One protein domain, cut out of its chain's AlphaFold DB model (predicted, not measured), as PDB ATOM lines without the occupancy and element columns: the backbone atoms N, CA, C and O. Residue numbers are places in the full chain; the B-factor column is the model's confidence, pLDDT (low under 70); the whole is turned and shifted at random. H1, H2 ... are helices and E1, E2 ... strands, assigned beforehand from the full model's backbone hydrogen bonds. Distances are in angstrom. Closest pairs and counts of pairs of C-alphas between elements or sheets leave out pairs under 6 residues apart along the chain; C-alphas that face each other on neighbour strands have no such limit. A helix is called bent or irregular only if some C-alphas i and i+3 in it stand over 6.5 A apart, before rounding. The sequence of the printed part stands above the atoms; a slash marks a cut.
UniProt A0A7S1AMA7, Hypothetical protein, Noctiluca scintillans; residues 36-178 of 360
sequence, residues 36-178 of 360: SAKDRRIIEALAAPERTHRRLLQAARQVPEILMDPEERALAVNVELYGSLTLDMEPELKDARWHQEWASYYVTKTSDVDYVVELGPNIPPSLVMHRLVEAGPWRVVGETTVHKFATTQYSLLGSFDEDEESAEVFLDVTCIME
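What this domain is: This is residues 36 to 178 of the 360 residues of the protein "Hypothetical protein" of Noctiluca scintillans (UniProt A0A7S1AMA7). What does the model look like at first sight? A strongly twisted sheet of five strands curls round the long helix H2, and H5 packs on the same face of the sheet, while H1 lies away from the sheet at one end of the long axis. A long unnamed stretch, residues 95 to 112, runs between H4 and E2, and its residues 95 to 100 stick out. What are the parts and their order? The printed part has 143 residues with five named helices and five named strands, in the order H1 H2 E1 H3 H4 E2 H5 E3 E4 E5; the class is mixed, helices and strands, and the mixed sheet runs E1 E2 E5 E4 E3. How large is it? It is compact, with a radius of gyration of the C-alphas of 16.7 A, yet elongated in outline, spanning 54 by 35 by 32 A.

Where its parts are: Where are the strands? E5 is residues 165 to 176, 35.0 A long, ending with C-alpha 176 at (35.885, -56.114, 30.391), and E4 is residues 151 to 162, 33.9 A long. E3, residues 138 to 146, is 21.5 A long and bends by 65 degrees at residue 141; E2 is residues 113 to 119, 18.6 A, and E1 residues 76 to 82, 16.0 A. Where are the helices? H2, residues 50 to 67, is the longest at 26.8 A, from C-alpha 50 at (58.780, -34.043, 26.421); it is neither bent nor irregular, but only just: C-alphas 61 and 64 are 6.4 A apart. H5 is residues 125 to 135, 16.0 A, and H1 is residues 37 to 46, 14.3 A, from C-alpha 37 at (55.718, -21.676, 11.392). The short H3 is residues 86 to 89, 5.3 A, and H4 residues 91 to 94, 4.9 A.

How they stand to each other: How is the sheet joined? E3, E4 and E5 form a meander, each strand the antiparallel neighbour of the one before, with N 141 and O 155 at 2.8 A and N 156 and O 171 at 2.8 A. E2 and E5 are parallel, with N 115 and O 172 at 2.8 A, and the edge strand E1 is antiparallel to E2, with N 80 and O 116 at 2.9 A. E2, H5 and E3 make a split strand-helix-strand unit, two strands running the same way with E5 and E4 between them, and its crossover is right-handed. What is on the sheet? H2 and H5 are on one face, making two layers, helices over a sheet; the closest C-alphas of H2 and E1 are those of Pro 64 and Val 79, 6.1 A apart. H5, at a height over the sheet of 6.4 A, lies over E5 and runs along the strands, at 26 degrees to E5 on the local plane. With residues 63 to 67 alone H2 touches H5, the closest C-alphas being those of Ile 66 and Ala 135 at 6.5 A, at a steep tilt of 65 degrees, opposite ways. What of the other helices? H3 only grazes the sheet, and is near H2, with 7 pairs of C-alphas within 10 A. H1 and H4 are not on the sheet, and H1 and H2 are apart. What do the helix backbones show? Every O i to N i+4 pair is within hydrogen-bond range in H1 and H5, and 11 of 14 are in H2; H3 and H4 are too short for such a pair.

The domain as a whole: How far does it reach? The two C-alphas farthest apart, those of Ala 37 and Asn 122, are 54.7 A apart. Is it unbroken? The printed part has no cut; the link from H4 to E2, 18 residues, is long. Where is confidence low? The mean pLDDT of the printed part is 86.7, and residues 89 to 101, 147 to 149 and 162 to 163 are under 70.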
ATOM      1  N   SER A  36      54.666 -24.222   7.660       71.69
ATOM      2  CA  SER A  36      53.980 -23.091   8.288       71.69
ATOM      3  C   SER A  36      54.405 -22.958   9.751       71.69
ATOM      4  O   SER A  36      54.025 -23.756  10.609       71.69
ATOM      5  N   ALA A  37      55.216 -21.933  10.043       84.75
ATOM      6  CA  ALA A  37      55.718 -21.676  11.392       84.75
ATOM      7  C   ALA A  37      54.563 -21.496  12.394       84.75
ATOM      8  O   ALA A  37      54.734 -21.708  13.589       84.75
ATOM      9  N   LYS A  38      53.369 -21.136  11.902       90.06
ATOM     10  CA  LYS A  38      52.136 -21.072  12.690       90.06
ATOM     11  C   LYS A  38      51.658 -22.460  13.131       90.06
ATOM     12  O   LYS A  38      51.324 -22.615  14.298       90.06
ATOM     13  N   ASP A  39      51.653 -23.455  12.238       93.38
ATOM     14  CA  ASP A  39      51.242 -24.828  12.578       93.38
ATOM     15  C   ASP A  39      52.236 -25.481  13.552       93.38
ATOM     16  O   ASP A  39      51.820 -26.103  14.525       93.38
ATOM     17  N   ARG A  40      53.545 -25.240  13.383       91.50
ATOM     18  CA  ARG A  40      54.556 -25.692  14.361       91.50
ATOM     19  C   ARG A  40      54.330 -25.102  15.750       91.50
ATOM     20  O   ARG A  40      54.275 -25.843  16.724       91.50
ATOM     21  N   ARG A  41      54.110 -23.785  15.833       92.75
ATOM     22  CA  ARG A  41      53.821 -23.100  17.104       92.75
ATOM     23  C   ARG A  41      52.572 -23.633  17.799       92.75
ATOM     24  O   ARG A  41      52.526 -23.629  19.023       92.75
ATOM     25  N   ILE A  42      51.560 -24.071  17.045       95.00
ATOM     26  CA  ILE A  42      50.371 -24.715  17.621       95.00
ATOM     27  C   ILE A  42      50.778 -26.002  18.349       95.00
ATOM     28  O   ILE A  42      50.390 -26.186  19.500       95.00
ATOM     29  N   ILE A  43      51.586 -26.856  17.713       94.44
ATOM     30  CA  ILE A  43      52.079 -28.095  18.330       94.44
ATOM     31  C   ILE A  43      52.950 -27.770  19.545       94.44
ATOM     32  O   ILE A  43      52.687 -28.285  20.623       94.44
ATOM     33  N   GLU A  44      53.925 -26.871  19.413       92.56
ATOM     34  CA  GLU A  44      54.807 -26.459  20.518       92.56
ATOM     35  C   GLU A  44      54.030 -25.917  21.731       92.56
ATOM     36  O   GLU A  44      54.422 -26.141  22.875       92.56
ATOM     37  N   ALA A  45      52.921 -25.210  21.495       94.81
ATOM     38  CA  ALA A  45      52.102 -24.636  22.557       94.81
ATOM     39  C   ALA A  45      51.163 -25.653  23.230       94.81
ATOM     40  O   ALA A  45      50.862 -25.502  24.418       94.81
ATOM     41  N   LEU A  46      50.655 -26.636  22.479       95.75
ATOM     42  CA  LEU A  46      49.576 -27.527  22.927       95.75
ATOM     43  C   LEU A  46      50.037 -28.942  23.279       95.75
ATOM     44  O   LEU A  46      49.428 -29.575  24.149       95.75
ATOM     45  N   ALA A  47      51.101 -29.430  22.642       94.06
ATOM     46  CA  ALA A  47      51.679 -30.720  22.972       94.06
ATOM     47  C   ALA A  47      52.189 -30.722  24.418       94.06
ATOM     48  O   ALA A  47      52.585 -29.699  24.990       94.06
ATOM     49  N   ALA A  48      52.159 -31.898  25.036       92.31
ATOM     50  CA  ALA A  48      52.798 -32.092  26.323       92.31
ATOM     51  C   ALA A  48      54.303 -31.793  26.207       92.31
ATOM     52  O   ALA A  48      54.911 -32.143  25.198       92.31
ATOM     53  N   PRO A  49      54.934 -31.193  27.229       90.75
ATOM     54  CA  PRO A  49      56.387 -31.165  27.310       90.75
ATOM     55  C   PRO A  49      56.962 -32.584  27.219       90.75
ATOM     56  O   PRO A  49      56.367 -33.530  27.739       90.75
ATOM     57  N   GLU A  50      58.150 -32.732  26.632       88.19
ATOM     58  CA  GLU A  50      58.780 -34.043  26.421       88.19
ATOM     59  C   GLU A  50      58.905 -34.856  27.719       88.19
ATOM     60  O   GLU A  50      58.687 -36.064  27.725       88.19
ATOM     61  N   ARG A  51      59.193 -34.195  28.843       88.56
ATOM     62  CA  ARG A  51      59.231 -34.832  30.166       88.56
ATOM     63  C   ARG A  51      57.878 -35.430  30.562       88.56
ATOM     64  O   ARG A  51      57.822 -36.590  30.948       88.56
ATOM     65  N   THR A  52      56.787 -34.686  30.389       90.69
ATOM     66  CA  THR A  52      55.426 -35.191  30.633       90.69
ATOM     67  C   THR A  52      55.108 -36.385  29.733       90.69
ATOM     68  O   THR A  52      54.557 -37.374  30.207       90.69
ATOM     69  N   HIS A  53      55.495 -36.335  28.456       90.62
ATOM     70  CA  HIS A  53      55.304 -37.458  27.537       90.62
ATOM     71  C   HIS A  53      56.106 -38.703  27.959       90.62
ATOM     72  O   HIS A  53      55.539 -39.793  28.028       90.62
ATOM     73  N   ARG A  54      57.392 -38.556  28.309       89.12
ATOM     74  CA  ARG A  54      58.226 -39.667  28.811       89.12
ATOM     75  C   ARG A  54      57.622 -40.318  30.051       89.12
ATOM     76  O   ARG A  54      57.550 -41.544  30.110       89.12
ATOM     77  N   ARG A  55      57.121 -39.510  30.984       90.69
ATOM     78  CA  ARG A  55      56.448 -39.987  32.193       90.69
ATOM     79  C   ARG A  55      55.183 -40.778  31.884       90.69
ATOM     80  O   ARG A  55      54.993 -41.853  32.435       90.69
ATOM     81  N   LEU A  56      54.344 -40.283  30.975       93.12
ATOM     82  CA  LEU A  56      53.143 -40.998  30.540       93.12
ATOM     83  C   LEU A  56      53.484 -42.341  29.878       93.12
ATOM     84  O   LEU A  56      52.833 -43.342  30.156       93.12
ATOM     85  N   LEU A  57      54.547 -42.396  29.069       91.44
ATOM     86  CA  LEU A  57      55.037 -43.653  28.492       91.44
ATOM     87  C   LEU A  57      55.580 -44.618  29.552       91.44
ATOM     88  O   LEU A  57      55.370 -45.824  29.446       91.44
ATOM     89  N   GLN A  58      56.295 -44.113  30.559       90.75
ATOM     90  CA  GLN A  58      56.785 -44.927  31.670       90.75
ATOM     91  C   GLN A  58      55.620 -45.504  32.478       90.75
ATOM     92  O   GLN A  58      55.575 -46.711  32.701       90.75
ATOM     93  N   ALA A  59      54.664 -44.655  32.851       92.62
ATOM     94  CA  ALA A  59      53.442 -45.042  33.537       92.62
ATOM     95  C   ALA A  59      52.659 -46.105  32.750       92.62
ATOM     96  O   ALA A  59      52.254 -47.116  33.318       92.62
ATOM     97  N   ALA A  60      52.511 -45.922  31.432       93.81
ATOM     98  CA  ALA A  60      51.836 -46.887  30.575       93.81
ATOM     99  C   ALA A  60      52.518 -48.264  30.595       93.81
ATOM    100  O   ALA A  60      51.847 -49.276  30.752       93.81
ATOM    101  N   ARG A  61      53.854 -48.322  30.516       92.62
ATOM    102  CA  ARG A  61      54.603 -49.595  30.502       92.62
ATOM    103  C   ARG A  61      54.438 -50.427  31.775       92.62
ATOM    104  O   ARG A  61      54.440 -51.648  31.678       92.62
ATOM    105  N   GLN A  62      54.230 -49.790  32.927       92.75
ATOM    106  CA  GLN A  62      54.070 -50.499  34.203       92.75
ATOM    107  C   GLN A  62      52.763 -51.299  34.292       92.75
ATOM    108  O   GLN A  62      52.713 -52.329  34.955       92.75
ATOM    109  N   VAL A  63      51.688 -50.842  33.643       94.19
ATOM    110  CA  VAL A  63      50.364 -51.478  33.756       94.19
ATOM    111  C   VAL A  63      50.368 -52.938  33.277       94.19
ATOM    112  O   VAL A  63      49.964 -53.804  34.054       94.19
ATOM    113  N   PRO A  64      50.816 -53.270  32.048       94.00
ATOM    114  CA  PRO A  64      50.875 -54.661  31.613       94.00
ATOM    115  C   PRO A  64      51.880 -55.487  32.422       94.00
ATOM    116  O   PRO A  64      51.585 -56.644  32.692       94.00
ATOM    117  N   GLU A  65      53.010 -54.909  32.851       92.69
ATOM    118  CA  GLU A  65      53.992 -55.596  33.709       92.69
ATOM    119  C   GLU A  65      53.350 -56.069  35.021       92.69
ATOM    120  O   GLU A  65      53.516 -57.220  35.402       92.69
ATOM    121  N   ILE A  66      52.537 -55.219  35.656       93.62
ATOM    122  CA  ILE A  66      51.838 -55.532  36.911       93.62
ATOM    123  C   ILE A  66      50.682 -56.533  36.709       93.62
ATOM    124  O   ILE A  66      50.433 -57.398  37.552       93.62
ATOM    125  N   LEU A  67      49.914 -56.395  35.624       93.44
ATOM    126  CA  LEU A  67      48.686 -57.178  35.418       93.44
ATOM    127  C   LEU A  67      48.914 -58.551  34.774       93.44
ATOM    128  O   LEU A  67      48.078 -59.446  34.945       93.44
ATOM    129  N   MET A  68      50.013 -58.701  34.035       89.25
ATOM    130  CA  MET A  68      50.374 -59.911  33.291       89.25
ATOM    131  C   MET A  68      51.604 -60.620  33.876       89.25
ATOM    132  O   MET A  68      52.164 -61.488  33.205       89.25
ATOM    133  N   ASP A  69      52.029 -60.259  35.091       86.44
ATOM    134  CA  ASP A  69      53.178 -60.870  35.763       86.44
ATOM    135  C   ASP A  69      53.008 -62.403  35.862       86.44
ATOM    136  O   ASP A  69      52.041 -62.866  36.478       86.44
ATOM    137  N   PRO A  70      53.907 -63.208  35.254       77.38
ATOM    138  CA  PRO A  70      53.829 -64.665  35.294       77.38
ATOM    139  C   PRO A  70      54.184 -65.267  36.661       77.38
ATOM    140  O   PRO A  70      53.865 -66.437  36.894       77.38
ATOM    141  N   GLU A  71      54.862 -64.524  37.542       82.19
ATOM    142  CA  GLU A  71      55.185 -64.981  38.899       82.19
ATOM    143  C   GLU A  71      53.955 -64.938  39.817       82.19
ATOM    144  O   GLU A  71      53.865 -65.687  40.795       82.19
ATOM    145  N   GLU A  72      52.959 -64.129  39.459       79.75
ATOM    146  CA  GLU A  72      51.689 -64.030  40.156       79.75
ATOM    147  C   GLU A  72      50.537 -64.643  39.342       79.75
ATOM    148  O   GLU A  72      50.642 -64.983  38.163       79.75
ATOM    149  N   ARG A  73      49.375 -64.836  39.978       82.69
ATOM    150  CA  ARG A  73      48.182 -65.288  39.250       82.69
ATOM    151  C   ARG A  73      47.765 -64.205  38.249       82.69
ATOM    152  O   ARG A  73      47.232 -63.182  38.675       82.69
ATOM    153  N   ALA A  74      47.908 -64.490  36.953       85.06
ATOM    154  CA  ALA A  74      47.428 -63.624  35.878       85.06
ATOM    155  C   ALA A  74      45.946 -63.259  36.074       85.06
ATOM    156  O   ALA A  74      45.073 -64.132  36.181       85.06
ATOM    157  N   LEU A  75      45.673 -61.955  36.148       89.62
ATOM    158  CA  LEU A  75      44.323 -61.406  36.320       89.62
ATOM    159  C   LEU A  75      43.657 -61.106  34.975       89.62
ATOM    160  O   LEU A  75      42.428 -61.138  34.862       89.62
ATOM    161  N   ALA A  76      44.476 -60.835  33.963       92.50
ATOM    162  CA  ALA A  76      44.055 -60.449  32.634       92.50
ATOM    163  C   ALA A  76      44.457 -61.499  31.593       92.50
ATOM    164  O   ALA A  76      45.481 -62.169  31.708       92.50
ATOM    165  N   VAL A  77      43.620 -61.635  30.568       93.81
ATOM    166  CA  VAL A  77      43.925 -62.390  29.346       93.81
ATOM    167  C   VAL A  77      44.620 -61.474  28.344       93.81
ATOM    168  O   VAL A  77      45.577 -61.881  27.694       93.81
ATOM    169  N   ASN A  78      44.149 -60.228  28.244       94.75
ATOM    170  CA  ASN A  78      44.695 -59.201  27.369       94.75
ATOM    171  C   ASN A  78      44.682 -57.842  28.079       94.75
ATOM    172  O   ASN A  78      43.757 -57.532  28.832       94.75
ATOM    173  N   VAL A  79      45.690 -57.019  27.795       94.31
ATOM    174  CA  VAL A  79      45.819 -55.640  28.284       94.31
ATOM    175  C   VAL A  79      46.169 -54.768  27.084       94.31
ATOM    176  O   VAL A  79      47.225 -54.942  26.484       94.31
ATOM    177  N   GLU A  80      45.276 -53.859  26.709       94.19
ATOM    178  CA  GLU A  80      45.417 -53.042  25.500       94.19
ATOM    179  C   GLU A  80      45.386 -51.556  25.858       94.19
ATOM    180  O   GLU A  80      44.444 -51.072  26.492       94.19
ATOM    181  N   LEU A  81      46.418 -50.831  25.426       93.44
ATOM    182  CA  LEU A  81      46.492 -49.378  25.542       93.44
ATOM    183  C   LEU A  81      45.596 -48.741  24.472       93.44
ATOM    184  O   LEU A  81      45.718 -49.053  23.281       93.44
ATOM    185  N   TYR A  82      44.740 -47.804  24.864       91.31
ATOM    186  CA  TYR A  82      43.961 -46.981  23.936       91.31
ATOM    187  C   TYR A  82      44.190 -45.480  24.191       91.31
ATOM    188  O   TYR A  82      45.049 -45.080  24.975       91.31
ATOM    189  N   GLY A  83      43.472 -44.625  23.460       88.62
ATOM    190  CA  GLY A  83      43.549 -43.179  23.653       88.62
ATOM    191  C   GLY A  83      44.756 -42.547  22.959       88.62
ATOM    192  O   GLY A  83      45.126 -42.922  21.846       88.62
ATOM    193  N   SER A  84      45.326 -41.512  23.578       86.50
ATOM    194  CA  SER A  84      46.328 -40.664  22.909       86.50
ATOM    195  C   SER A  84      47.684 -41.347  22.747       86.50
ATOM    196  O   SER A  84      48.323 -41.163  21.717       86.50
ATOM    197  N   LEU A  85      48.101 -42.138  23.740       88.44
ATOM    198  CA  LEU A  85      49.423 -42.773  23.773       88.44
ATOM    199  C   LEU A  85      49.552 -43.945  22.798       88.44
ATOM    200  O   LEU A  85      50.657 -44.297  22.388       88.44
ATOM    201  N   THR A  86      48.438 -44.551  22.392       86.25
ATOM    202  CA  THR A  86      48.454 -45.671  21.445       86.25
ATOM    203  C   THR A  86      49.032 -45.276  20.095       86.25
ATOM    204  O   THR A  86      49.747 -46.065  19.487       86.25
ATOM    205  N   LEU A  87      48.791 -44.036  19.662       81.62
ATOM    206  CA  LEU A  87      49.352 -43.497  18.423       81.62
ATOM    207  C   LEU A  87      50.877 -43.290  18.506       81.62
ATOM    208  O   LEU A  87      51.535 -43.181  17.475       81.62
ATOM    209  N   ASP A  88      51.443 -43.268  19.717       75.69
ATOM    210  CA  ASP A  88      52.863 -43.007  19.964       75.69
ATOM    211  C   ASP A  88      53.662 -44.298  20.212       75.69
ATOM    212  O   ASP A  88      54.886 -44.337  20.035       75.69
ATOM    213  N   MET A  89      52.994 -45.363  20.666       64.31
ATOM    214  CA  MET A  89      53.627 -46.629  21.049       64.31
ATOM    215  C   MET A  89      53.635 -47.685  19.938       64.31
ATOM    216  O   MET A  89      54.414 -48.631  20.038       64.31
ATOM    217  N   GLU A  90      52.856 -47.515  18.872       65.00
ATOM    218  CA  GLU A  90      52.739 -48.511  17.803       65.00
ATOM    219  C   GLU A  90      53.968 -48.482  16.858       65.00
ATOM    220  O   GLU A  90      54.257 -47.450  16.244       65.00
ATOM    221  N   PRO A  91      54.734 -49.587  16.727       52.78
ATOM    222  CA  PRO A  91      55.937 -49.639  15.890       52.78
ATOM    223  C   PRO A  91      55.648 -49.474  14.395       52.78
ATOM    224  O   PRO A  91      56.445 -48.873  13.681       52.78
ATOM    225  N   GLU A  92      54.491 -49.950  13.931       53.41
ATOM    226  CA  GLU A  92      54.076 -49.876  12.523       53.41
ATOM    227  C   GLU A  92      53.871 -48.421  12.062       53.41
ATOM    228  O   GLU A  92      54.135 -48.084  10.909       53.41
ATOM    229  N   LEU A  93      53.516 -47.518  12.988       52.09
ATOM    230  CA  LEU A  93      53.476 -46.069  12.747       52.09
ATOM    231  C   LEU A  93      54.877 -45.436  12.687       52.09
ATOM    232  O   LEU A  93      55.047 -44.365  12.096       52.09
ATOM    233  N   LYS A  94      55.882 -46.087  13.289       51.31
ATOM    234  CA  LYS A  94      57.281 -45.627  13.370       51.31
ATOM    235  C   LYS A  94      58.166 -46.131  12.230       51.31
ATOM    236  O   LYS A  94      59.239 -45.565  12.025       51.31
ATOM    237  N   ASP A  95      57.743 -47.163  11.498       45.31
ATOM    238  CA  ASP A  95      58.570 -47.802  10.461       45.31
ATOM    239  C   ASP A  95      58.746 -46.949   9.196       45.31
ATOM    240  O   ASP A  95      59.728 -47.081   8.458       45.31
ATOM    241  N   ALA A  96      57.889 -45.951   8.996       46.00
ATOM    242  CA  ALA A  96      58.287 -44.789   8.225       46.00
ATOM    243  C   ALA A  96      59.118 -43.897   9.150       46.00
ATOM    244  O   ALA A  96      58.605 -43.320  10.100       46.00
ATOM    245  N   ARG A  97      60.416 -43.759   8.869       44.09
ATOM    246  CA  ARG A  97      61.283 -42.730   9.455       44.09
ATOM    247  C   ARG A  97      60.758 -41.336   9.102       44.09
ATOM    248  O   ARG A  97      61.339 -40.637   8.274       44.09
ATOM    249  N   TRP A  98      59.668 -40.923   9.731       51.91
ATOM    250  CA  TRP A  98      59.167 -39.567   9.749       51.91
ATOM    251  C   TRP A  98      60.232 -38.713  10.442       51.91
ATOM    252  O   TRP A  98      60.202 -38.529  11.653       51.91
ATOM    253  N   HIS A  99      61.222 -38.229   9.691       51.44
ATOM    254  CA  HIS A  99      62.132 -37.191  10.168       51.44
ATOM    255  C   HIS A  99      61.317 -35.898  10.251       51.44
ATOM    256  O   HIS A  99      61.332 -35.074   9.341       51.44
ATOM    257  N   GLN A 100      60.497 -35.787  11.292       65.44
ATOM    258  CA  GLN A 100      59.702 -34.607  11.586       65.44
ATOM    259  C   GLN A 100      60.460 -33.775  12.613       65.44
ATOM    260  O   GLN A 100      60.972 -34.291  13.601       65.44
ATOM    261  N   GLU A 101      60.532 -32.473  12.366       66.50
ATOM    262  CA  GLU A 101      61.197 -31.509  13.252       66.50
ATOM    263  C   GLU A 101      60.283 -31.042  14.405       66.50
ATOM    264  O   GLU A 101      60.576 -30.045  15.058       66.50
ATOM    265  N   TRP A 102      59.143 -31.705  14.624       78.00
ATOM    266  CA  TRP A 102      58.154 -31.373  15.654       78.00
ATOM    267  C   TRP A 102      57.771 -32.611  16.467       78.00
ATOM    268  O   TRP A 102      58.130 -33.733  16.113       78.00
ATOM    269  N   ALA A 103      57.048 -32.404  17.572       78.19
ATOM    270  CA  ALA A 103      56.583 -33.491  18.428       78.19
ATOM    271  C   ALA A 103      55.779 -34.516  17.613       78.19
ATOM    272  O   ALA A 103      54.718 -34.202  17.077       78.19
ATOM    273  N   SER A 104      56.282 -35.748  17.553       78.94
ATOM    274  CA  SER A 104      55.682 -36.859  16.810       78.94
ATOM    275  C   SER A 104      54.586 -37.582  17.601       78.94
ATOM    276  O   SER A 104      54.351 -38.764  17.365       78.94
ATOM    277  N   TYR A 105      53.999 -36.911  18.594       87.31
ATOM    278  CA  TYR A 105      53.023 -37.479  19.516       87.31
ATOM    279  C   TYR A 105      51.823 -36.559  19.717       87.31
ATOM    280  O   TYR A 105      51.907 -35.334  19.572       87.31
ATOM    281  N   TYR A 106      50.692 -37.157  20.087       91.19
ATOM    282  CA  TYR A 106      49.417 -36.442  20.223       91.19
ATOM    283  C   TYR A 106      49.034 -36.156  21.674       91.19
ATOM    284  O   TYR A 106      47.933 -35.679  21.945       91.19
ATOM    285  N   VAL A 107      49.926 -36.428  22.621       92.12
ATOM    286  CA  VAL A 107      49.746 -36.174  24.054       92.12
ATOM    287  C   VAL A 107      49.718 -34.675  24.353       92.12
ATOM    288  O   VAL A 107      50.504 -33.899  23.815       92.12
ATOM    289  N   THR A 108      48.821 -34.273  25.252       91.62
ATOM    290  CA  THR A 108      48.694 -32.898  25.769       91.62
ATOM    291  C   THR A 108      48.977 -32.876  27.271       91.62
ATOM    292  O   THR A 108      49.005 -33.926  27.904       91.62
ATOM    293  N   LYS A 109      49.130 -31.695  27.880       89.25
ATOM    294  CA  LYS A 109      49.369 -31.566  29.336       89.25
ATOM    295  C   LYS A 109      48.276 -32.183  30.218       89.25
ATOM    296  O   LYS A 109      48.526 -32.450  31.383       89.25
ATOM    297  N   THR A 110      47.079 -32.371  29.672       88.50
ATOM    298  CA  THR A 110      45.918 -32.951  30.360       88.50
ATOM    299  C   THR A 110      45.637 -34.382  29.905       88.50
ATOM    300  O   THR A 110      44.521 -34.855  30.068       88.50
ATOM    301  N   SER A 111      46.584 -35.029  29.221       91.88
ATOM    302  CA  SER A 111      46.426 -36.417  28.800       91.88
ATOM    303  C   SER A 111      46.730 -37.377  29.942       91.88
ATOM    304  O   SER A 111      47.629 -37.148  30.746       91.88
ATOM    305  N   ASP A 112      45.965 -38.450  29.948       93.12
ATOM    306  CA  ASP A 112      45.969 -39.595  30.839       93.12
ATOM    307  C   ASP A 112      46.488 -40.845  30.109       93.12
ATOM    308  O   ASP A 112      46.820 -40.820  28.915       93.12
ATOM    309  N   VAL A 113      46.624 -41.930  30.869       95.25
ATOM    310  CA  VAL A 113      46.895 -43.275  30.366       95.25
ATOM    311  C   VAL A 113      45.588 -44.058  30.371       95.25
ATOM    312  O   VAL A 113      44.931 -44.154  31.399       95.25
ATOM    313  N   ASP A 114      45.238 -44.657  29.242       94.88
ATOM    314  CA  ASP A 114      43.968 -45.348  29.034       94.88
ATOM    315  C   ASP A 114      44.214 -46.833  28.727       94.88
ATOM    316  O   ASP A 114      44.795 -47.170  27.692       94.88
ATOM    317  N   TYR A 115      43.739 -47.736  29.585       95.94
ATOM    318  CA  TYR A 115      43.840 -49.181  29.383       95.94
ATOM    319  C   TYR A 115      42.486 -49.869  29.372       95.94
ATOM    320  O   TYR A 115      41.615 -49.609  30.203       95.94
ATOM    321  N   VAL A 116      42.326 -50.813  28.450       95.19
ATOM    322  CA  VAL A 116      41.255 -51.804  28.506       95.19
ATOM    323  C   VAL A 116      41.856 -53.158  28.865       95.19
ATOM    324  O   VAL A 116      42.898 -53.553  28.344       95.19
ATOM    325  N   VAL A 117      41.198 -53.872  29.772       96.00
ATOM    326  CA  VAL A 117      41.676 -55.149  30.304       96.00
ATOM    327  C   VAL A 117      40.607 -56.207  30.081       96.00
ATOM    328  O   VAL A 117      39.489 -56.068  30.575       96.00
ATOM    329  N   GLU A 118      40.939 -57.267  29.347       95.94
ATOM    330  CA  GLU A 118      40.110 -58.472  29.275       95.94
ATOM    331  C   GLU A 118      40.384 -59.326  30.509       95.94
ATOM    332  O   GLU A 118      41.501 -59.812  30.692       95.94
ATOM    333  N   LEU A 119      39.382 -59.504  31.366       94.88
ATOM    334  CA  LEU A 119      39.546 -60.266  32.599       94.88
ATOM    335  C   LEU A 119      39.553 -61.771  32.336       94.88
ATOM    336  O   LEU A 119      38.827 -62.283  31.484       94.88
ATOM    337  N   GLY A 120      40.331 -62.496  33.139       91.69
ATOM    338  CA  GLY A 120      40.244 -63.950  33.191       91.69
ATOM    339  C   GLY A 120      38.878 -64.440  33.705       91.69
ATOM    340  O   GLY A 120      38.168 -63.711  34.409       91.69
ATOM    341  N   PRO A 121      38.502 -65.702  33.428       90.50
ATOM    342  CA  PRO A 121      37.270 -66.280  33.948       90.50
ATOM    343  C   PRO A 121      37.184 -66.166  35.476       90.50
ATOM    344  O   PRO A 121      38.104 -66.564  36.194       90.50
ATOM    345  N   ASN A 122      36.049 -65.669  35.976       90.69
ATOM    346  CA  ASN A 122      35.774 -65.469  37.405       90.69
ATOM    347  C   ASN A 122      36.729 -64.495  38.126       90.69
ATOM    348  O   ASN A 122      36.824 -64.538  39.353       90.69
ATOM    349  N   ILE A 123      37.435 -63.626  37.397       93.62
ATOM    350  CA  ILE A 123      38.207 -62.531  37.989       93.62
ATOM    351  C   ILE A 123      37.296 -61.299  38.097       93.62
ATOM    352  O   ILE A 123      36.836 -60.800  37.069       93.62
ATOM    353  N   PRO A 124      36.989 -60.798  39.308       94.00
ATOM    354  CA  PRO A 124      36.237 -59.559  39.449       94.00
ATOM    355  C   PRO A 124      37.122 -58.338  39.124       94.00
ATOM    356  O   PRO A 124      38.315 -58.355  39.445       94.00
ATOM    357  N   PRO A 125      36.551 -57.248  38.569       94.88
ATOM    358  CA  PRO A 125      37.285 -56.014  38.266       94.88
ATOM    359  C   PRO A 125      38.092 -55.452  39.444       94.88
ATOM    360  O   PRO A 125      39.192 -54.939  39.253       94.88
ATOM    361  N   SER A 126      37.586 -55.594  40.672       95.56
ATOM    362  CA  SER A 126      38.246 -55.067  41.868       95.56
ATOM    363  C   SER A 126      39.635 -55.662  42.099       95.56
ATOM    364  O   SER A 126      40.497 -54.963  42.621       95.56
ATOM    365  N   LEU A 127      39.899 -56.907  41.678       95.50
ATOM    366  CA  LEU A 127      41.234 -57.500  41.818       95.50
ATOM    367  C   LEU A 127      42.275 -56.811  40.931       95.50
ATOM    368  O   LEU A 127      43.420 -56.691  41.351       95.50
ATOM    369  N   VAL A 128      41.890 -56.331  39.743       95.38
ATOM    370  CA  VAL A 128      42.786 -55.555  38.866       95.38
ATOM    371  C   VAL A 128      43.188 -54.255  39.551       95.38
ATOM    372  O   VAL A 128      44.368 -53.928  39.616       95.38
ATOM    373  N   MET A 129      42.210 -53.545  40.118       96.06
ATOM    374  CA  MET A 129      42.459 -52.322  40.876       96.06
ATOM    375  C   MET A 129      43.360 -52.582  42.089       96.06
ATOM    376  O   MET A 129      44.361 -51.886  42.250       96.06
ATOM    377  N   HIS A 130      43.057 -53.603  42.900       96.19
ATOM    378  CA  HIS A 130      43.872 -53.943  44.068       96.19
ATOM    379  C   HIS A 130      45.313 -54.257  43.673       96.19
ATOM    380  O   HIS A 130      46.232 -53.719  44.281       96.19
ATOM    381  N   ARG A 131      45.513 -55.038  42.606       95.50
ATOM    382  CA  ARG A 131      46.848 -55.368  42.106       95.50
ATOM    383  C   ARG A 131      47.640 -54.129  41.700       95.50
ATOM    384  O   ARG A 131      48.806 -54.018  42.057       95.50
ATOM    385  N   LEU A 132      47.017 -53.192  40.984       96.00
ATOM    386  CA  LEU A 132      47.677 -51.944  40.592       96.00
ATOM    387  C   LEU A 132      48.072 -51.111  41.816       96.00
ATOM    388  O   LEU A 132      49.176 -50.580  41.854       96.00
ATOM    389  N   VAL A 133      47.209 -51.022  42.828       96.44
ATOM    390  CA  VAL A 133      47.501 -50.276  44.063       96.44
ATOM    391  C   VAL A 133      48.597 -50.948  44.898       96.44
ATOM    392  O   VAL A 133      49.421 -50.259  45.487       96.44
ATOM    393  N   GLU A 134      48.615 -52.280  44.968       95.31
ATOM    394  CA  GLU A 134      49.588 -53.031  45.773       95.31
ATOM    395  C   GLU A 134      50.976 -53.087  45.125       95.31
ATOM    396  O   GLU A 134      51.981 -52.972  45.825       95.31
ATOM    397  N   ALA A 135      51.037 -53.257  43.802       93.88
ATOM    398  CA  ALA A 135      52.287 -53.471  43.073       93.88
ATOM    399  C   ALA A 135      52.842 -52.207  42.390       93.88
ATOM    400  O   ALA A 135      53.958 -52.232  41.874       93.88
ATOM    401  N   GLY A 136      52.087 -51.104  42.355       91.50
ATOM    402  CA  GLY A 136      52.476 -49.881  41.653       91.50
ATOM    403  C   GLY A 136      52.281 -48.601  42.470       91.50
ATOM    404  O   GLY A 136      51.766 -48.632  43.586       91.50
ATOM    405  N   PRO A 137      52.663 -47.435  41.918       93.31
ATOM    406  CA  PRO A 137      52.574 -46.143  42.605       93.31
ATOM    407  C   PRO A 137      51.143 -45.571  42.638       93.31
ATOM    408  O   PRO A 137      50.959 -44.357  42.716       93.31
ATOM    409  N   TRP A 138      50.122 -46.420  42.514       96.38
ATOM    410  CA  TRP A 138      48.765 -46.025  42.160       96.38
ATOM    411  C   TRP A 138      47.859 -45.889  43.386       96.38
ATOM    412  O   TRP A 138      47.864 -46.728  44.282       96.38
ATOM    413  N   ARG A 139      46.995 -44.869  43.389       96.81
ATOM    414  CA  ARG A 139      45.862 -44.758  44.322       96.81
ATOM    415  C   ARG A 139      44.555 -44.564  43.570       96.81
ATOM    416  O   ARG A 139      44.517 -43.833  42.585       96.81
ATOM    417  N   VAL A 140      43.472 -45.168  44.048       96.88
ATOM    418  CA  VAL A 140      42.147 -45.006  43.431       96.88
ATOM    419  C   VAL A 140      41.597 -43.615  43.727       96.88
ATOM    420  O   VAL A 140      41.579 -43.177  44.878       96.88
ATOM    421  N   VAL A 141      41.126 -42.931  42.688       97.25
ATOM    422  CA  VAL A 141      40.469 -41.620  42.784       97.25
ATOM    423  C   VAL A 141      39.049 -41.622  42.219       97.25
ATOM    424  O   VAL A 141      38.288 -40.696  42.491       97.25
ATOM    425  N   GLY A 142      38.663 -42.669  41.485       95.56
ATOM    426  CA  GLY A 142      37.308 -42.825  40.972       95.56
ATOM    427  C   GLY A 142      36.980 -44.258  40.573       95.56
ATOM    428  O   GLY A 142      37.857 -45.047  40.222       95.56
ATOM    429  N   GLU A 143      35.690 -44.571  40.608       95.25
ATOM    430  CA  GLU A 143      35.115 -45.807  40.089       95.25
ATOM    431  C   GLU A 143      33.817 -45.459  39.362       95.25
ATOM    432  O   GLU A 143      32.971 -44.734  39.888       95.25
ATOM    433  N   THR A 144      33.669 -45.954  38.137       91.25
ATOM    434  CA  THR A 144      32.485 -45.729  37.309       91.25
ATOM    435  C   THR A 144      32.004 -47.045  36.717       91.25
ATOM    436  O   THR A 144      32.744 -47.747  36.032       91.25
ATOM    437  N   THR A 145      30.728 -47.367  36.922       87.06
ATOM    438  CA  THR A 145      30.085 -48.486  36.229       87.06
ATOM    439  C   THR A 145      29.618 -48.039  34.845       87.06
ATOM    440  O   THR A 145      28.720 -47.207  34.710       87.06
ATOM    441  N   VAL A 146      30.185 -48.624  33.792       78.62
ATOM    442  CA  VAL A 146      29.789 -48.340  32.410       78.62
ATOM    443  C   VAL A 146      28.727 -49.353  31.988       78.62
ATOM    444  O   VAL A 146      29.011 -50.416  31.427       78.62
ATOM    445  N   HIS A 147      27.468 -48.999  32.258       69.56
ATOM    446  CA  HIS A 147      26.300 -49.867  32.055       69.56
ATOM    447  C   HIS A 147      26.199 -50.468  30.651       69.56
ATOM    448  O   HIS A 147      25.766 -51.605  30.504       69.56
ATOM    449  N   LYS A 148      26.624 -49.733  29.615       65.12
ATOM    450  CA  LYS A 148      26.512 -50.182  28.220       65.12
ATOM    451  C   LYS A 148      27.336 -51.437  27.906       65.12
ATOM    452  O   LYS A 148      26.988 -52.160  26.981       65.12
ATOM    453  N   PHE A 149      28.399 -51.688  28.663       66.31
ATOM    454  CA  PHE A 149      29.260 -52.858  28.475       66.31
ATOM    455  C   PHE A 149      29.233 -53.806  29.673       66.31
ATOM    456  O   PHE A 149      29.973 -54.782  29.673       66.31
ATOM    457  N   ALA A 150      28.431 -53.495  30.700       72.31
ATOM    458  CA  ALA A 150      28.521 -54.131  32.014       72.31
ATOM    459  C   ALA A 150      29.975 -54.164  32.538       72.31
ATOM    460  O   ALA A 150      30.440 -55.163  33.074       72.31
ATOM    461  N   THR A 151      30.703 -53.058  32.345       84.56
ATOM    462  CA  THR A 151      32.123 -52.939  32.721       84.56
ATOM    463  C   THR A 151      32.298 -51.982  33.882       84.56
ATOM    464  O   THR A 151      31.437 -51.138  34.148       84.56
ATOM    465  N   THR A 152      33.427 -52.117  34.569       92.88
ATOM    466  CA  THR A 152      33.851 -51.175  35.607       92.88
ATOM    467  C   THR A 152      35.098 -50.462  35.119       92.88
ATOM    468  O   THR A 152      36.043 -51.118  34.679       92.88
ATOM    469  N   GLN A 153      35.080 -49.135  35.172       95.00
ATOM    470  CA  GLN A 153      36.245 -48.299  34.936       95.00
ATOM    471  C   GLN A 153      36.756 -47.777  36.277       95.00
ATOM    472  O   GLN A 153      35.986 -47.213  37.057       95.00
ATOM    473  N   TYR A 154      38.050 -47.953  36.527       96.75
ATOM    474  CA  TYR A 154      38.749 -47.358  37.660       96.75
ATOM    475  C   TYR A 154      39.611 -46.204  37.176       96.75
ATOM    476  O   TYR A 154      40.354 -46.370  36.213       96.75
ATOM    477  N   SER A 155      39.542 -45.077  37.876       96.94
ATOM    478  CA  SER A 155      40.459 -43.956  37.698       96.94
ATOM    479  C   SER A 155      41.455 -43.969  38.847       96.94
ATOM    480  O   SER A 155      41.069 -43.913  40.021       96.94
ATOM    481  N   LEU A 156      42.735 -44.059  38.512       97.56
ATOM    482  CA  LEU A 156      43.853 -44.093  39.441       97.56
ATOM    483  C   LEU A 156      44.753 -42.878  39.231       97.56
ATOM    484  O   LEU A 156      44.848 -42.325  38.137       97.56
ATOM    485  N   LEU A 157      45.432 -42.479  40.298       96.69
ATOM    486  CA  LEU A 157      46.427 -41.421  40.291       96.69
ATOM    487  C   LEU A 157      47.762 -41.994  40.747       96.69
ATOM    488  O   LEU A 157      47.844 -42.564  41.835       96.69
ATOM    489  N   GLY A 158      48.787 -41.859  39.917       94.00
ATOM    490  CA  GLY A 158      50.157 -42.232  40.250       94.00
ATOM    491  C   GLY A 158      51.007 -40.997  40.505       94.00
ATOM    492  O   GLY A 158      50.872 -40.009  39.785       94.00
ATOM    493  N   SER A 159      51.882 -41.049  41.509       90.12
ATOM    494  CA  SER A 159      52.914 -40.027  41.723       90.12
ATOM    495  C   SER A 159      54.243 -40.548  41.202       90.12
ATOM    496  O   SER A 159      54.713 -41.593  41.648       90.12
ATOM    497  N   PHE A 160      54.842 -39.825  40.261       85.44
ATOM    498  CA  PHE A 160      56.127 -40.180  39.672       85.44
ATOM    499  C   PHE A 160      57.133 -39.074  39.974       85.44
ATOM    500  O   PHE A 160      56.948 -37.931  39.545       85.44
ATOM    501  N   ASP A 161      58.183 -39.432  40.711       81.19
ATOM    502  CA  ASP A 161      59.298 -38.540  41.012       81.19
ATOM    503  C   ASP A 161      60.322 -38.618  39.878       81.19
ATOM    504  O   ASP A 161      60.916 -39.662  39.612       81.19
ATOM    505  N   GLU A 162      60.544 -37.494  39.208       69.25
ATOM    506  CA  GLU A 162      61.670 -37.305  38.293       69.25
ATOM    507  C   GLU A 162      62.344 -35.995  38.675       69.25
ATOM    508  O   GLU A 162      61.635 -35.032  38.932       69.25
ATOM    509  N   ASP A 163      63.674 -35.918  38.663       67.62
ATOM    510  CA  ASP A 163      64.443 -34.664  38.762       67.62
ATOM    511  C   ASP A 163      63.894 -33.645  39.795       67.62
ATOM    512  O   ASP A 163      63.635 -32.491  39.457       67.62
ATOM    513  N   GLU A 164      63.665 -34.090  41.040       72.25
ATOM    514  CA  GLU A 164      63.188 -33.277  42.184       72.25
ATOM    515  C   GLU A 164      61.757 -32.700  42.075       72.25
ATOM    516  O   GLU A 164      61.332 -31.938  42.943       72.25
ATOM    517  N   GLU A 165      60.978 -33.086  41.061       74.81
ATOM    518  CA  GLU A 165      59.592 -32.642  40.885       74.81
ATOM    519  C   GLU A 165      58.650 -33.851  40.842       74.81
ATOM    520  O   GLU A 165      58.658 -34.639  39.892       74.81
ATOM    521  N   SER A 166      57.818 -33.984  41.874       76.50
ATOM    522  CA  SER A 166      56.741 -34.972  41.904       76.50
ATOM    523  C   SER A 166      55.624 -34.528  40.970       76.50
ATOM    524  O   SER A 166      55.136 -33.397  41.078       76.50
ATOM    525  N   ALA A 167      55.171 -35.415  40.093       85.88
ATOM    526  CA  ALA A 167      54.040 -35.114  39.236       85.88
ATOM    527  C   ALA A 167      53.049 -36.262  39.153       85.88
ATOM    528  O   ALA A 167      53.410 -37.440  39.112       85.88
ATOM    529  N   GLU A 168      51.787 -35.870  39.074       92.25
ATOM    530  CA  GLU A 168      50.672 -36.792  39.041       92.25
ATOM    531  C   GLU A 168      50.369 -37.238  37.605       92.25
ATOM    532  O   GLU A 168      50.372 -36.437  36.666       92.25
ATOM    533  N   VAL A 169      50.104 -38.533  37.444       94.31
ATOM    534  CA  VAL A 169      49.636 -39.150  36.201       94.31
ATOM    535  C   VAL A 169      48.314 -39.847  36.473       94.31
ATOM    536  O   VAL A 169      48.219 -40.661  37.392       94.31
ATOM    537  N   PHE A 170      47.309 -39.544  35.659       96.00
ATOM    538  CA  PHE A 170      46.032 -40.246  35.688       96.00
ATOM    539  C   PHE A 170      46.099 -41.508  34.828       96.00
ATOM    540  O   PHE A 170      46.661 -41.495  33.731       96.00
ATOM    541  N   LEU A 171      45.514 -42.582  35.345       96.75
ATOM    542  CA  LEU A 171      45.355 -43.866  34.682       96.75
ATOM    543  C   LEU A 171      43.884 -44.278  34.758       96.75
ATOM    544  O   LEU A 171      43.362 -44.471  35.854       96.75
ATOM    545  N   ASP A 172      43.249 -44.471  33.613       95.88
ATOM    546  CA  ASP A 172      41.919 -45.052  33.500       95.88
ATOM    547  C   ASP A 172      42.023 -46.511  33.039       95.88
ATOM    548  O   ASP A 172      42.627 -46.821  32.013       95.88
ATOM    549  N   VAL A 173      41.426 -47.429  33.805       96.31
ATOM    550  CA  VAL A 173      41.422 -48.871  33.516       96.31
ATOM    551  C   VAL A 173      39.994 -49.370  33.384       96.31
ATOM    552  O   VAL A 173      39.273 -49.502  34.373       96.31
ATOM    553  N   THR A 174      39.595 -49.703  32.159       95.56
ATOM    554  CA  THR A 174      38.295 -50.305  31.852       95.56
ATOM    555  C   THR A 174      38.401 -51.826  31.860       95.56
ATOM    556  O   THR A 174      39.045 -52.425  30.999       95.56
ATOM    557  N   CYS A 175      37.731 -52.472  32.809       95.75
ATOM    558  CA  CYS A 175      37.740 -53.924  32.962       95.75
ATOM    559  C   CYS A 175      36.564 -54.566  32.214       95.75
ATOM    560  O   CYS A 175      35.402 -54.337  32.565       95.75
ATOM    561  N   ILE A 176      36.862 -55.399  31.216       94.06
ATOM    562  CA  ILE A 176      35.885 -56.114  30.391       94.06
ATOM    563  C   ILE A 176      35.860 -57.595  30.748       94.06
ATOM    564  O   ILE A 176      36.846 -58.305  30.585       94.06
ATOM    565  N   MET A 177      34.699 -58.060  31.211       91.25
ATOM    566  CA  MET A 177      34.496 -59.455  31.610       91.25
ATOM    567  C   MET A 177      34.156 -60.372  30.434       91.25
ATOM    568  O   MET A 177      34.494 -61.550  30.456       91.25
ATOM    569  N   GLU A 178      33.461 -59.854  29.419       90.31
ATOM    570  CA  GLU A 178      33.022 -60.657  28.280       90.31
ATOM    571  C   GLU A 178      33.992 -60.527  27.094       90.31
ATOM    572  O   GLU A 178      34.129 -59.427  26.542       90.31
TER     573      GLU A 178